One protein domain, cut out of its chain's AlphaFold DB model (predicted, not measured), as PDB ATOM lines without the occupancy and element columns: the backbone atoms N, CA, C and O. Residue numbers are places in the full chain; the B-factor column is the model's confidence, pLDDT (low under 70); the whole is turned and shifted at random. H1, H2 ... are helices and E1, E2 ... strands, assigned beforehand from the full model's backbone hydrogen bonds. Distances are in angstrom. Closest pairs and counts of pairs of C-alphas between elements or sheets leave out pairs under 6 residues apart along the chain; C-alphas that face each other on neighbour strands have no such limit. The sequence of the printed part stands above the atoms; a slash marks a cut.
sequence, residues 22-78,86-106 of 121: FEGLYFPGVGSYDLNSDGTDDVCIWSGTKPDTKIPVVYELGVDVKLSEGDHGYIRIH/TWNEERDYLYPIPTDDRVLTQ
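Overview. This is residues 22 to 78 and 86 to 106 of the 121 residues of the protein "SusD_RagB domain-containing protein" of Alistipes sp. 58_9_plus (UniProt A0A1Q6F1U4). With little regular structure, this is a small body of loops holding a three-stranded sheet, E2 E3 E4, and a two-stranded ribbon, E1 and E5, while a tail, residues 86 to 106 with H1, sticks out. The 78 printed residues, 28 in named elements, run E1 E2 E3 E4 E5 H1; the class is mixed, as is the larger sheet. The whole is extended, radius of gyration of the C-alphas 22.1 A, spanning 69 by 26 by 20 A.

Along the chain. The larger sheet has E2, residues 31 to 33, E3, 43 to 46, and E4, 57 to 60. E1, residues 22 to 27, 15.0 A, begins at C-alpha (-42.720, 37.547, 3.327); E5 is 73 to 77, 12.5 A. H1, residues 99 to 104, ends at C-alpha (-46.738, 47.874, -35.900).

Arrangement. Hairpin E2 and E3 is antiparallel, N 33 to O 43 2.8 A; E3 and E4 are parallel, N 44 to O 57 2.8 A. E1 and E5 are antiparallel, N 24 to O 75 2.8 A. H1, each O i to N i+4 pair within hydrogen-bond range, is not on the larger sheet.

Size, cuts and confidence. Residues 79 to 85 are cut out; C-alphas 78 and 86 are 14.8 A apart. E4 to E5 is a long link. No printed residue is under pLDDT 70.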
ATOM      1  N   PHE A  22     -43.891  38.404   3.162       88.25
ATOM      2  CA  PHE A  22     -42.720  37.547   3.327       88.25
ATOM      3  C   PHE A  22     -42.389  37.414   4.812       88.25
ATOM      4  O   PHE A  22     -42.040  38.396   5.472       88.25
ATOM      5  N   GLU A  23     -42.526  36.191   5.315       92.69
ATOM      6  CA  GLU A  23     -42.249  35.815   6.698       92.69
ATOM      7  C   GLU A  23     -40.898  35.102   6.792       92.69
ATOM      8  O   GLU A  23     -40.578  34.244   5.966       92.69
ATOM      9  N   GLY A  24     -40.097  35.502   7.777       93.56
ATOM     10  CA  GLY A  24     -38.833  34.867   8.136       93.56
ATOM     11  C   GLY A  24     -38.988  33.897   9.308       93.56
ATOM     12  O   GLY A  24     -40.008  33.232   9.452       93.56
ATOM     13  N   LEU A  25     -37.960  33.819  10.152       95.00
ATOM     14  CA  LEU A  25     -37.962  33.000  11.368       95.00
ATOM     15  C   LEU A  25     -39.005  33.490  12.380       95.00
ATOM     16  O   LEU A  25     -39.288  34.687  12.455       95.00
ATOM     17  N   TYR A  26     -39.547  32.557  13.162       96.56
ATOM     18  CA  TYR A  26     -40.429  32.849  14.289       96.56
ATOM     19  C   TYR A  26     -39.617  33.110  15.558       96.56
ATOM     20  O   TYR A  26     -38.717  32.333  15.879       96.56
ATOM     21  N   PHE A  27     -39.999  34.134  16.315       97.44
ATOM     22  CA  PHE A  27     -39.477  34.413  17.647       97.44
ATOM     23  C   PHE A  27     -40.630  34.525  18.653       97.44
ATOM     24  O   PHE A  27     -41.621  35.203  18.380       97.44
ATOM     25  N   PRO A  28     -40.526  33.886  19.831       97.25
ATOM     26  CA  PRO A  28     -41.566  33.957  20.853       97.25
ATOM     27  C   PRO A  28     -41.603  35.300  21.595       97.25
ATOM     28  O   PRO A  28     -42.501  35.496  22.409       97.25
ATOM     29  N   GLY A  29     -40.630  36.190  21.383       96.75
ATOM     30  CA  GLY A  29     -40.533  37.437  22.127       96.75
ATOM     31  C   GLY A  29     -39.230  38.200  21.901       96.75
ATOM     32  O   GLY A  29     -38.444  37.910  21.001       96.75
ATOM     33  N   VAL A  30     -38.994  39.153  22.797       96.81
ATOM     34  CA  VAL A  30     -37.684  39.759  23.056       96.81
ATOM     35  C   VAL A  30     -36.823  38.751  23.827       96.81
ATOM     36  O   VAL A  30     -37.300  38.138  24.784       96.81
ATOM     37  N   GLY A  31     -35.558  38.585  23.444       96.88
ATOM     38  CA  GLY A  31     -34.668  37.611  24.071       96.88
ATOM     39  C   GLY A  31     -33.425  37.288  23.252       96.88
ATOM     40  O   GLY A  31     -33.205  37.841  22.173       96.88
ATOM     41  N   SER A  32     -32.617  36.382  23.793       97.50
ATOM     42  CA  SER A  32     -31.465  35.792  23.116       97.50
ATOM     43  C   SER A  32     -31.806  34.384  22.641       97.50
ATOM     44  O   SER A  32     -32.541  33.664  23.320       97.50
ATOM     45  N   TYR A  33     -31.310  34.025  21.462       97.31
ATOM     46  CA  TYR A  33     -31.682  32.806  20.762       97.31
ATOM     47  C   TYR A  33     -30.458  32.131  20.158       97.31
ATOM     48  O   TYR A  33     -29.782  32.706  19.301       97.31
ATOM     49  N   ASP A  34     -30.238  30.889  20.566       97.19
ATOM     50  CA  ASP A  34     -29.379  29.916  19.902       97.19
ATOM     51  C   ASP A  34     -30.167  29.261  18.755       97.19
ATOM     52  O   ASP A  34     -31.115  28.497  18.969       97.19
ATOM     53  N   LEU A  35     -29.828  29.628  17.520       95.25
ATOM     54  CA  LEU A  35     -30.536  29.195  16.317       95.25
ATOM     55  C   LEU A  35     -29.980  27.886  15.756       95.25
ATOM     56  O   LEU A  35     -30.639  27.250  14.928       95.25
ATOM     57  N   ASN A  36     -28.780  27.492  16.178       95.19
ATOM     58  CA  ASN A  36     -28.074  26.322  15.668       95.19
ATOM     59  C   ASN A  36     -27.963  25.180  16.710       95.19
ATOM     60  O   ASN A  36     -27.580  24.063  16.354       95.19
ATOM     61  N   SER A  37     -28.388  25.436  17.950       94.69
ATOM     62  CA  SER A  37     -28.342  24.535  19.108       94.69
ATOM     63  C   SER A  37     -26.929  24.135  19.565       94.69
ATOM     64  O   SER A  37     -26.736  23.007  20.031       94.69
ATOM     65  N   ASP A  38     -25.935  25.020  19.440       97.44
ATOM     66  CA  ASP A  38     -24.554  24.795  19.899       97.44
ATOM     67  C   ASP A  38     -24.290  25.217  21.358       97.44
ATOM     68  O   ASP A  38     -23.206  24.963  21.897       97.44
ATOM     69  N   GLY A  39     -25.290  25.791  22.030       96.50
ATOM     70  CA  GLY A  39     -25.208  26.291  23.401       96.50
ATOM     71  C   GLY A  39     -24.755  27.749  23.510       96.50
ATOM     72  O   GLY A  39     -24.596  28.241  24.632       96.50
ATOM     73  N   THR A  40     -24.553  28.435  22.386       96.94
ATOM     74  CA  THR A  40     -24.212  29.857  22.300       96.94
ATOM     75  C   THR A  40     -25.336  30.612  21.603       96.94
ATOM     76  O   THR A  40     -25.764  30.248  20.516       96.94
ATOM     77  N   ASP A  41     -25.806  31.706  22.203       97.94
ATOM     78  CA  ASP A  41     -26.818  32.540  21.554       97.94
ATOM     79  C   ASP A  41     -26.252  33.231  20.298       97.94
ATOM     80  O   ASP A  41     -25.232  33.928  20.356       97.94
ATOM     81  N   ASP A  42     -26.959  33.096  19.176       97.38
ATOM     82  CA  ASP A  42     -26.600  33.677  17.878       97.38
ATOM     83  C   ASP A  42     -27.201  35.078  17.687       97.38
ATOM     84  O   ASP A  42     -26.576  35.975  17.110       97.38
ATOM     85  N   VAL A  43     -28.439  35.269  18.157       97.12
ATOM     86  CA  VAL A  43     -29.243  36.474  17.909       97.12
ATOM     87  C   VAL A  43     -29.857  36.990  19.203       97.12
ATOM     88  O   VAL A  43     -30.406  36.225  19.986       97.12
ATOM     89  N   CYS A  44     -29.821  38.305  19.404       97.56
ATOM     90  CA  CYS A  44     -30.512  38.999  20.483       97.56
ATOM     91  C   CYS A  44     -31.499  40.016  19.903       97.56
ATOM     92  O   CYS A  44     -31.099  40.939  19.194       97.56
ATOM     93  N   ILE A  45     -32.782  39.869  20.220       97.88
ATOM     94  CA  ILE A  45     -33.813  40.872  19.945       97.88
ATOM     95  C   ILE A  45     -34.070  41.614  21.252       97.88
ATOM     96  O   ILE A  45     -34.364  40.975  22.261       97.88
ATOM     97  N   TRP A  46     -33.963  42.941  21.246       97.62
ATOM     98  CA  TRP A  46     -34.124  43.779  22.437       97.62
ATOM     99  C   TRP A  46     -35.162  44.889  22.227       97.62
ATOM    100  O   TRP A  46     -35.465  45.278  21.100       97.62
ATOM    101  N   SER A  47     -35.703  45.417  23.325       97.00
ATOM    102  CA  SER A  47     -36.534  46.624  23.337       97.00
ATOM    103  C   SER A  47     -36.210  47.486  24.564       97.00
ATOM    104  O   SER A  47     -35.727  46.993  25.587       97.00
ATOM    105  N   GLY A  48     -36.438  48.796  24.470       95.06
ATOM    106  CA  GLY A  48     -36.211  49.727  25.578       95.06
ATOM    107  C   GLY A  48     -34.741  50.108  25.765       95.06
ATOM    108  O   GLY A  48     -34.297  51.108  25.213       95.06
ATOM    109  N   THR A  49     -33.988  49.366  26.581       95.00
ATOM    110  CA  THR A  49     -32.560  49.650  26.831       95.00
ATOM    111  C   THR A  49     -31.687  48.627  26.127       95.00
ATOM    112  O   THR A  49     -31.839  47.427  26.349       95.00
ATOM    113  N   LYS A  50     -30.747  49.112  25.309       94.81
ATOM    114  CA  LYS A  50     -29.820  48.253  24.575       94.81
ATOM    115  C   LYS A  50     -28.974  47.415  25.547       94.81
ATOM    116  O   LYS A  50     -28.303  48.005  26.397       94.81
ATOM    117  N   PRO A  51     -28.980  46.075  25.436       94.62
ATOM    118  CA  PRO A  51     -28.198  45.216  26.313       94.62
ATOM    119  C   PRO A  51     -26.702  45.299  25.984       94.62
ATOM    120  O   PRO A  51     -26.316  45.388  24.818       94.62
ATOM    121  N   ASP A  52     -25.859  45.220  27.014       95.88
ATOM    122  CA  ASP A  52     -24.424  44.969  26.853       95.88
ATOM    123  C   ASP A  52     -24.214  43.457  26.690       95.88
ATOM    124  O   ASP A  52     -24.308  42.692  27.651       95.88
ATOM    125  N   THR A  53     -24.035  43.007  25.448       94.75
ATOM    126  CA  THR A  53     -23.940  41.587  25.092       94.75
ATOM    127  C   THR A  53     -22.828  41.339  24.078       94.75
ATOM    128  O   THR A  53     -22.469  42.214  23.294       94.75
ATOM    129  N   LYS A  54     -22.287  40.116  24.091       95.19
ATOM    130  CA  LYS A  54     -21.294  39.627  23.119       95.19
ATOM    131  C   LYS A  54     -21.922  38.838  21.966       95.19
ATOM    132  O   LYS A  54     -21.186  38.347  21.115       95.19
ATOM    133  N   ILE A  55     -23.248  38.697  21.965       96.94
ATOM    134  CA  ILE A  55     -23.996  38.022  20.901       96.94
ATOM    135  C   ILE A  55     -23.738  38.757  19.575       96.94
ATOM    136  O   ILE A  55     -23.808  39.990  19.549       96.94
ATOM    137  N   PRO A  56     -23.409  38.043  18.484       95.44
ATOM    138  CA  PRO A  56     -22.926  38.670  17.256       95.44
ATOM    139  C   PRO A  56     -23.999  39.483  16.525       95.44
ATOM    140  O   PRO A  56     -23.671  40.487  15.890       95.44
ATOM    141  N   VAL A  57     -25.268  39.074  16.609       96.31
ATOM    142  CA  VAL A  57     -26.387  39.752  15.946       96.31
ATOM    143  C   VAL A  57     -27.330  40.324  16.997       96.31
ATOM    144  O   VAL A  57     -27.899  39.589  17.798       96.31
ATOM    145  N   VAL A  58     -27.514  41.645  16.993       97.25
ATOM    146  CA  VAL A  58     -28.350  42.352  17.972       97.25
ATOM    147  C   VAL A  58     -29.305  43.283  17.233       97.25
ATOM    148  O   VAL A  58     -28.848  44.196  16.550       97.25
ATOM    149  N   TYR A  59     -30.611  43.063  17.387       96.62
ATOM    150  CA  TYR A  59     -31.670  43.813  16.709       96.62
ATOM    151  C   TYR A  59     -32.587  44.529  17.696       96.62
ATOM    152  O   TYR A  59     -33.094  43.918  18.637       96.62
ATOM    153  N   GLU A  60     -32.839  45.812  17.457       97.00
ATOM    154  CA  GLU A  60     -33.885  46.561  18.149       97.00
ATOM    155  C   GLU A  60     -35.263  46.251  17.544       97.00
ATOM    156  O   GLU A  60     -35.501  46.436  16.343       97.00
ATOM    157  N   LEU A  61     -36.190  45.783  18.381       96.50
ATOM    158  CA  LEU A  61     -37.566  45.491  17.987       96.50
ATOM    159  C   LEU A  61     -38.290  46.772  17.541       96.50
ATOM    160  O   LEU A  61     -38.311  47.777  18.246       96.50
ATOM    161  N   GLY A  62     -38.926  46.716  16.374       92.62
ATOM    162  CA  GLY A  62     -39.649  47.824  15.750       92.62
ATOM    163  C   GLY A  62     -38.774  48.761  14.911       92.62
ATOM    164  O   GLY A  62     -39.324  49.507  14.099       92.62
ATOM    165  N   VAL A  63     -37.444  48.693  15.057       92.69
ATOM    166  CA  VAL A  63     -36.478  49.516  14.311       92.69
ATOM    167  C   VAL A  63     -35.703  48.657  13.317       92.69
ATOM    168  O   VAL A  63     -35.873  48.822  12.109       92.69
ATOM    169  N   ASP A  64     -34.910  47.706  13.815       93.94
ATOM    170  CA  ASP A  64     -34.096  46.819  12.977       93.94
ATOM    171  C   ASP A  64     -34.882  45.584  12.524       93.94
ATOM    172  O   ASP A  64     -34.683  45.074  11.420       93.94
ATOM    173  N   VAL A  65     -35.793  45.098  13.376       94.44
ATOM    174  CA  VAL A  65     -36.632  43.926  13.107       94.44
ATOM    175  C   VAL A  65     -38.082  44.205  13.477       94.44
ATOM    176  O   VAL A  65     -38.375  44.734  14.545       94.44
ATOM    177  N   LYS A  66     -39.018  43.822  12.608       94.75
ATOM    178  CA  LYS A  66     -40.456  43.841  12.901       94.75
ATOM    179  C   LYS A  66     -40.971  42.413  12.949       94.75
ATOM    180  O   LYS A  66     -40.644  41.617  12.067       94.75
ATOM    181  N   LEU A  67     -41.776  42.102  13.957       95.69
ATOM    182  CA  LEU A  67     -42.410  40.796  14.107       95.69
ATOM    183  C   LEU A  67     -43.896  40.884  13.756       95.69
ATOM    184  O   LEU A  67     -44.524  41.931  13.920       95.69
ATOM    185  N   SER A  68     -44.456  39.787  13.250       95.12
ATOM    186  CA  SER A  68     -45.820  39.741  12.719       95.12
ATOM    187  C   SER A  68     -46.910  40.073  13.737       95.12
ATOM    188  O   SER A  68     -47.995  40.469  13.318       95.12
ATOM    189  N   GLU A  69     -46.636  39.909  15.032       95.31
ATOM    190  CA  GLU A  69     -47.587  40.135  16.130       95.31
ATOM    191  C   GLU A  69     -47.116  41.263  17.066       95.31
ATOM    192  O   GLU A  69     -47.615  41.423  18.177       95.31
ATOM    193  N   GLY A  70     -46.174  42.094  16.603       94.19
ATOM    194  CA  GLY A  70     -45.652  43.247  17.336       94.19
ATOM    195  C   GLY A  70     -44.435  42.900  18.184       94.19
ATOM    196  O   GLY A  70     -43.339  43.357  17.866       94.19
ATOM    197  N   ASP A  71     -44.611  42.091  19.230       95.38
ATOM    198  CA  ASP A  71     -43.541  41.678  20.155       95.38
ATOM    199  C   ASP A  71     -43.136  40.201  20.051       95.38
ATOM    200  O   ASP A  71     -42.099  39.821  20.587       95.38
ATOM    201  N   HIS A  72     -43.889  39.399  19.301       97.06
ATOM    202  CA  HIS A  72     -43.596  38.010  18.952       97.06
ATOM    203  C   HIS A  72     -44.058  37.715  17.514       97.06
ATOM    204  O   HIS A  72     -44.615  38.580  16.828       97.06
ATOM    205  N   GLY A  73     -43.797  36.504  17.028       97.31
ATOM    206  CA  GLY A  73     -44.232  36.053  15.708       97.31
ATOM    207  C   GLY A  73     -43.092  35.907  14.703       97.31
ATOM    208  O   GLY A  73     -41.917  35.823  15.058       97.31
ATOM    209  N   TYR A  74     -43.441  35.868  13.419       97.19
ATOM    210  CA  TYR A  74     -42.482  35.762  12.319       97.19
ATOM    211  C   TYR A  74     -41.862  37.115  11.975       97.19
ATOM    212  O   TYR A  74     -42.556  38.133  11.963       97.19
ATOM    213  N   ILE A  75     -40.579  37.131  11.602       95.50
ATOM    214  CA  ILE A  75     -39.942  38.325  11.028       95.50
ATOM    215  C   ILE A  75     -40.717  38.774   9.786       95.50
ATOM    216  O   ILE A  75     -40.933  37.992   8.859       95.50
ATOM    217  N   ARG A  76     -41.079  40.055   9.739       92.31
ATOM    218  CA  ARG A  76     -41.716  40.709   8.596       92.31
ATOM    219  C   ARG A  76     -40.671  41.441   7.758       92.31
ATOM    220  O   ARG A  76     -40.070  42.414   8.208       92.31
ATOM    221  N   ILE A  77     -40.476  40.992   6.520       86.69
ATOM    222  CA  ILE A  77     -39.553  41.631   5.571       86.69
ATOM    223  C   ILE A  77     -40.347  42.529   4.615       86.69
ATOM    224  O   ILE A  77     -41.378  42.113   4.085       86.69
ATOM    225  N   HIS A  78     -39.844  43.741   4.355       83.88
ATOM    226  CA  HIS A  78     -40.518  44.758   3.530       83.88
ATOM    227  C   HIS A  78     -41.930  45.103   4.030       83.88
ATOM    228  O   HIS A  78     -42.870  45.221   3.245       83.88
ATOM    229  N   THR A  86     -51.000  43.177  -4.597       93.12
ATOM    230  CA  THR A  86     -52.236  42.725  -5.240       93.12
ATOM    231  C   THR A  86     -51.924  41.787  -6.394       93.12
ATOM    232  O   THR A  86     -50.890  41.904  -7.050       93.12
ATOM    233  N   TRP A  87     -52.826  40.840  -6.618       95.31
ATOM    234  CA  TRP A  87     -52.789  39.908  -7.728       95.31
ATOM    235  C   TRP A  87     -54.182  39.779  -8.339       95.31
ATOM    236  O   TRP A  87     -55.154  39.397  -7.675       95.31
ATOM    237  N   ASN A  88     -54.292  40.085  -9.623       95.25
ATOM    238  CA  ASN A  88     -55.498  39.875 -10.401       95.25
ATOM    239  C   ASN A  88     -55.443  38.501 -11.084       95.25
ATOM    240  O   ASN A  88     -54.713  38.299 -12.054       95.25
ATOM    241  N   GLU A  89     -56.272  37.579 -10.593       94.88
ATOM    242  CA  GLU A  89     -56.387  36.193 -11.071       94.88
ATOM    243  C   GLU A  89     -56.787  36.061 -12.551       94.88
ATOM    244  O   GLU A  89     -56.589  35.007 -13.155       94.88
ATOM    245  N   GLU A  90     -57.315  37.124 -13.155       94.19
ATOM    246  CA  GLU A  90     -57.735  37.144 -14.558       94.19
ATOM    247  C   GLU A  90     -56.736  37.879 -15.473       94.19
ATOM    248  O   GLU A  90     -56.961  37.951 -16.677       94.19
ATOM    249  N   ARG A  91     -55.632  38.419 -14.926       94.50
ATOM    250  CA  ARG A  91     -54.668  39.258 -15.668       94.50
ATOM    251  C   ARG A  91     -53.204  38.869 -15.449       94.50
ATOM    252  O   ARG A  91     -52.457  38.716 -16.412       94.50
ATOM    253  N   ASP A  92     -52.782  38.719 -14.193       95.44
ATOM    254  CA  ASP A  92     -51.359  38.771 -13.808       95.44
ATOM    255  C   ASP A  92     -50.563  37.495 -14.127       95.44
ATOM    256  O   ASP A  92     -49.347  37.446 -13.950       95.44
ATOM    257  N   TYR A  93     -51.224  36.471 -14.669       95.19
ATOM    258  CA  TYR A  93     -50.570  35.260 -15.172       95.19
ATOM    259  C   TYR A  93     -49.839  35.456 -16.501       95.19
ATOM    260  O   TYR A  93     -49.009  34.623 -16.864       95.19
ATOM    261  N   LEU A  94     -50.148  36.529 -17.232       92.75
ATOM    262  CA  LEU A  94     -49.544  36.848 -18.520       92.75
ATOM    263  C   LEU A  94     -48.930  38.244 -18.472       92.75
ATOM    264  O   LEU A  94     -49.532  39.176 -17.945       92.75
ATOM    265  N   TYR A  95     -47.752  38.395 -19.076       91.75
ATOM    266  CA  TYR A  95     -47.174  39.714 -19.324       91.75
ATOM    267  C   TYR A  95     -48.042  40.515 -20.306       91.75
ATOM    268  O   TYR A  95     -48.712  39.915 -21.152       91.75
ATOM    269  N   PRO A  96     -48.024  41.856 -20.238       93.06
ATOM    270  CA  PRO A  96     -48.695  42.665 -21.242       93.06
ATOM    271  C   PRO A  96     -48.010  42.480 -22.597       93.06
ATOM    272  O   PRO A  96     -46.785  42.373 -22.681       93.06
ATOM    273  N   ILE A  97     -48.801  42.487 -23.665       92.81
ATOM    274  CA  ILE A  97     -48.275  42.555 -25.027       92.81
ATOM    275  C   ILE A  97     -47.679  43.957 -25.233       92.81
ATOM    276  O   ILE A  97     -48.373  44.941 -24.937       92.81
ATOM    277  N   PRO A  98     -46.429  44.077 -25.726       92.44
ATOM    278  CA  PRO A  98     -45.784  45.367 -25.948       92.44
ATOM    279  C   PRO A  98     -46.598  46.287 -26.861       92.44
ATOM    280  O   PRO A  98     -47.120  45.867 -27.895       92.44
ATOM    281  N   THR A  99     -46.672  47.569 -26.502       91.25
ATOM    282  CA  THR A  99     -47.410  48.573 -27.279       91.25
ATOM    283  C   THR A  99     -46.877  48.704 -28.706       91.25
ATOM    284  O   THR A  99     -47.674  48.789 -29.638       91.25
ATOM    285  N   ASP A 100     -45.557  48.659 -28.897       91.62
ATOM    286  CA  ASP A 100     -44.924  48.821 -30.214       91.62
ATOM    287  C   ASP A 100     -45.348  47.729 -31.206       91.62
ATOM    288  O   ASP A 100     -45.632  48.026 -32.367       91.62
ATOM    289  N   ASP A 101     -45.493  46.484 -30.744       91.38
ATOM    290  CA  ASP A 101     -45.943  45.365 -31.580       91.38
ATOM    291  C   ASP A 101     -47.407  45.545 -32.017       91.38
ATOM    292  O   ASP A 101     -47.784  45.267 -33.162       91.38
ATOM    293  N   ARG A 102     -48.251  46.071 -31.122       91.00
ATOM    294  CA  ARG A 102     -49.665  46.368 -31.409       91.00
ATOM    295  C   ARG A 102     -49.812  47.540 -32.381       91.00
ATOM    296  O   ARG A 102     -50.673  47.508 -33.258       91.00
ATOM    297  N   VAL A 103     -48.935  48.540 -32.279       90.06
ATOM    298  CA  VAL A 103     -48.857  49.666 -33.225       90.06
ATOM    299  C   VAL A 103     -48.378  49.196 -34.598       90.06
ATOM    300  O   VAL A 103     -49.005  49.526 -35.606       90.06
ATOM    301  N   LEU A 104     -47.309  48.397 -34.654       92.25
ATOM    302  CA  LEU A 104     -46.738  47.874 -35.900       92.25
ATOM    303  C   LEU A 104     -47.760  47.061 -36.700       92.25
ATOM    304  O   LEU A 104     -47.818  47.150 -37.926       92.25
ATOM    305  N   THR A 105     -48.586  46.293 -35.996       91.75
ATOM    306  CA  THR A 105     -49.640  45.463 -36.589       91.75
ATOM    307  C   THR A 105     -50.951  46.210 -36.823       91.75
ATOM    308  O   THR A 105     -51.924  45.595 -37.256       91.75
ATOM    309  N   GLN A 106     -50.992  47.522 -36.558       87.69
ATOM    310  CA  GLN A 106     -52.181  48.370 -36.695       87.69
ATOM    311  C   GLN A 106     -53.404  47.790 -35.966       87.69
ATOM    312  O   GLN A 106     -54.523  47.847 -36.470       87.69
TER     313      GLN A 106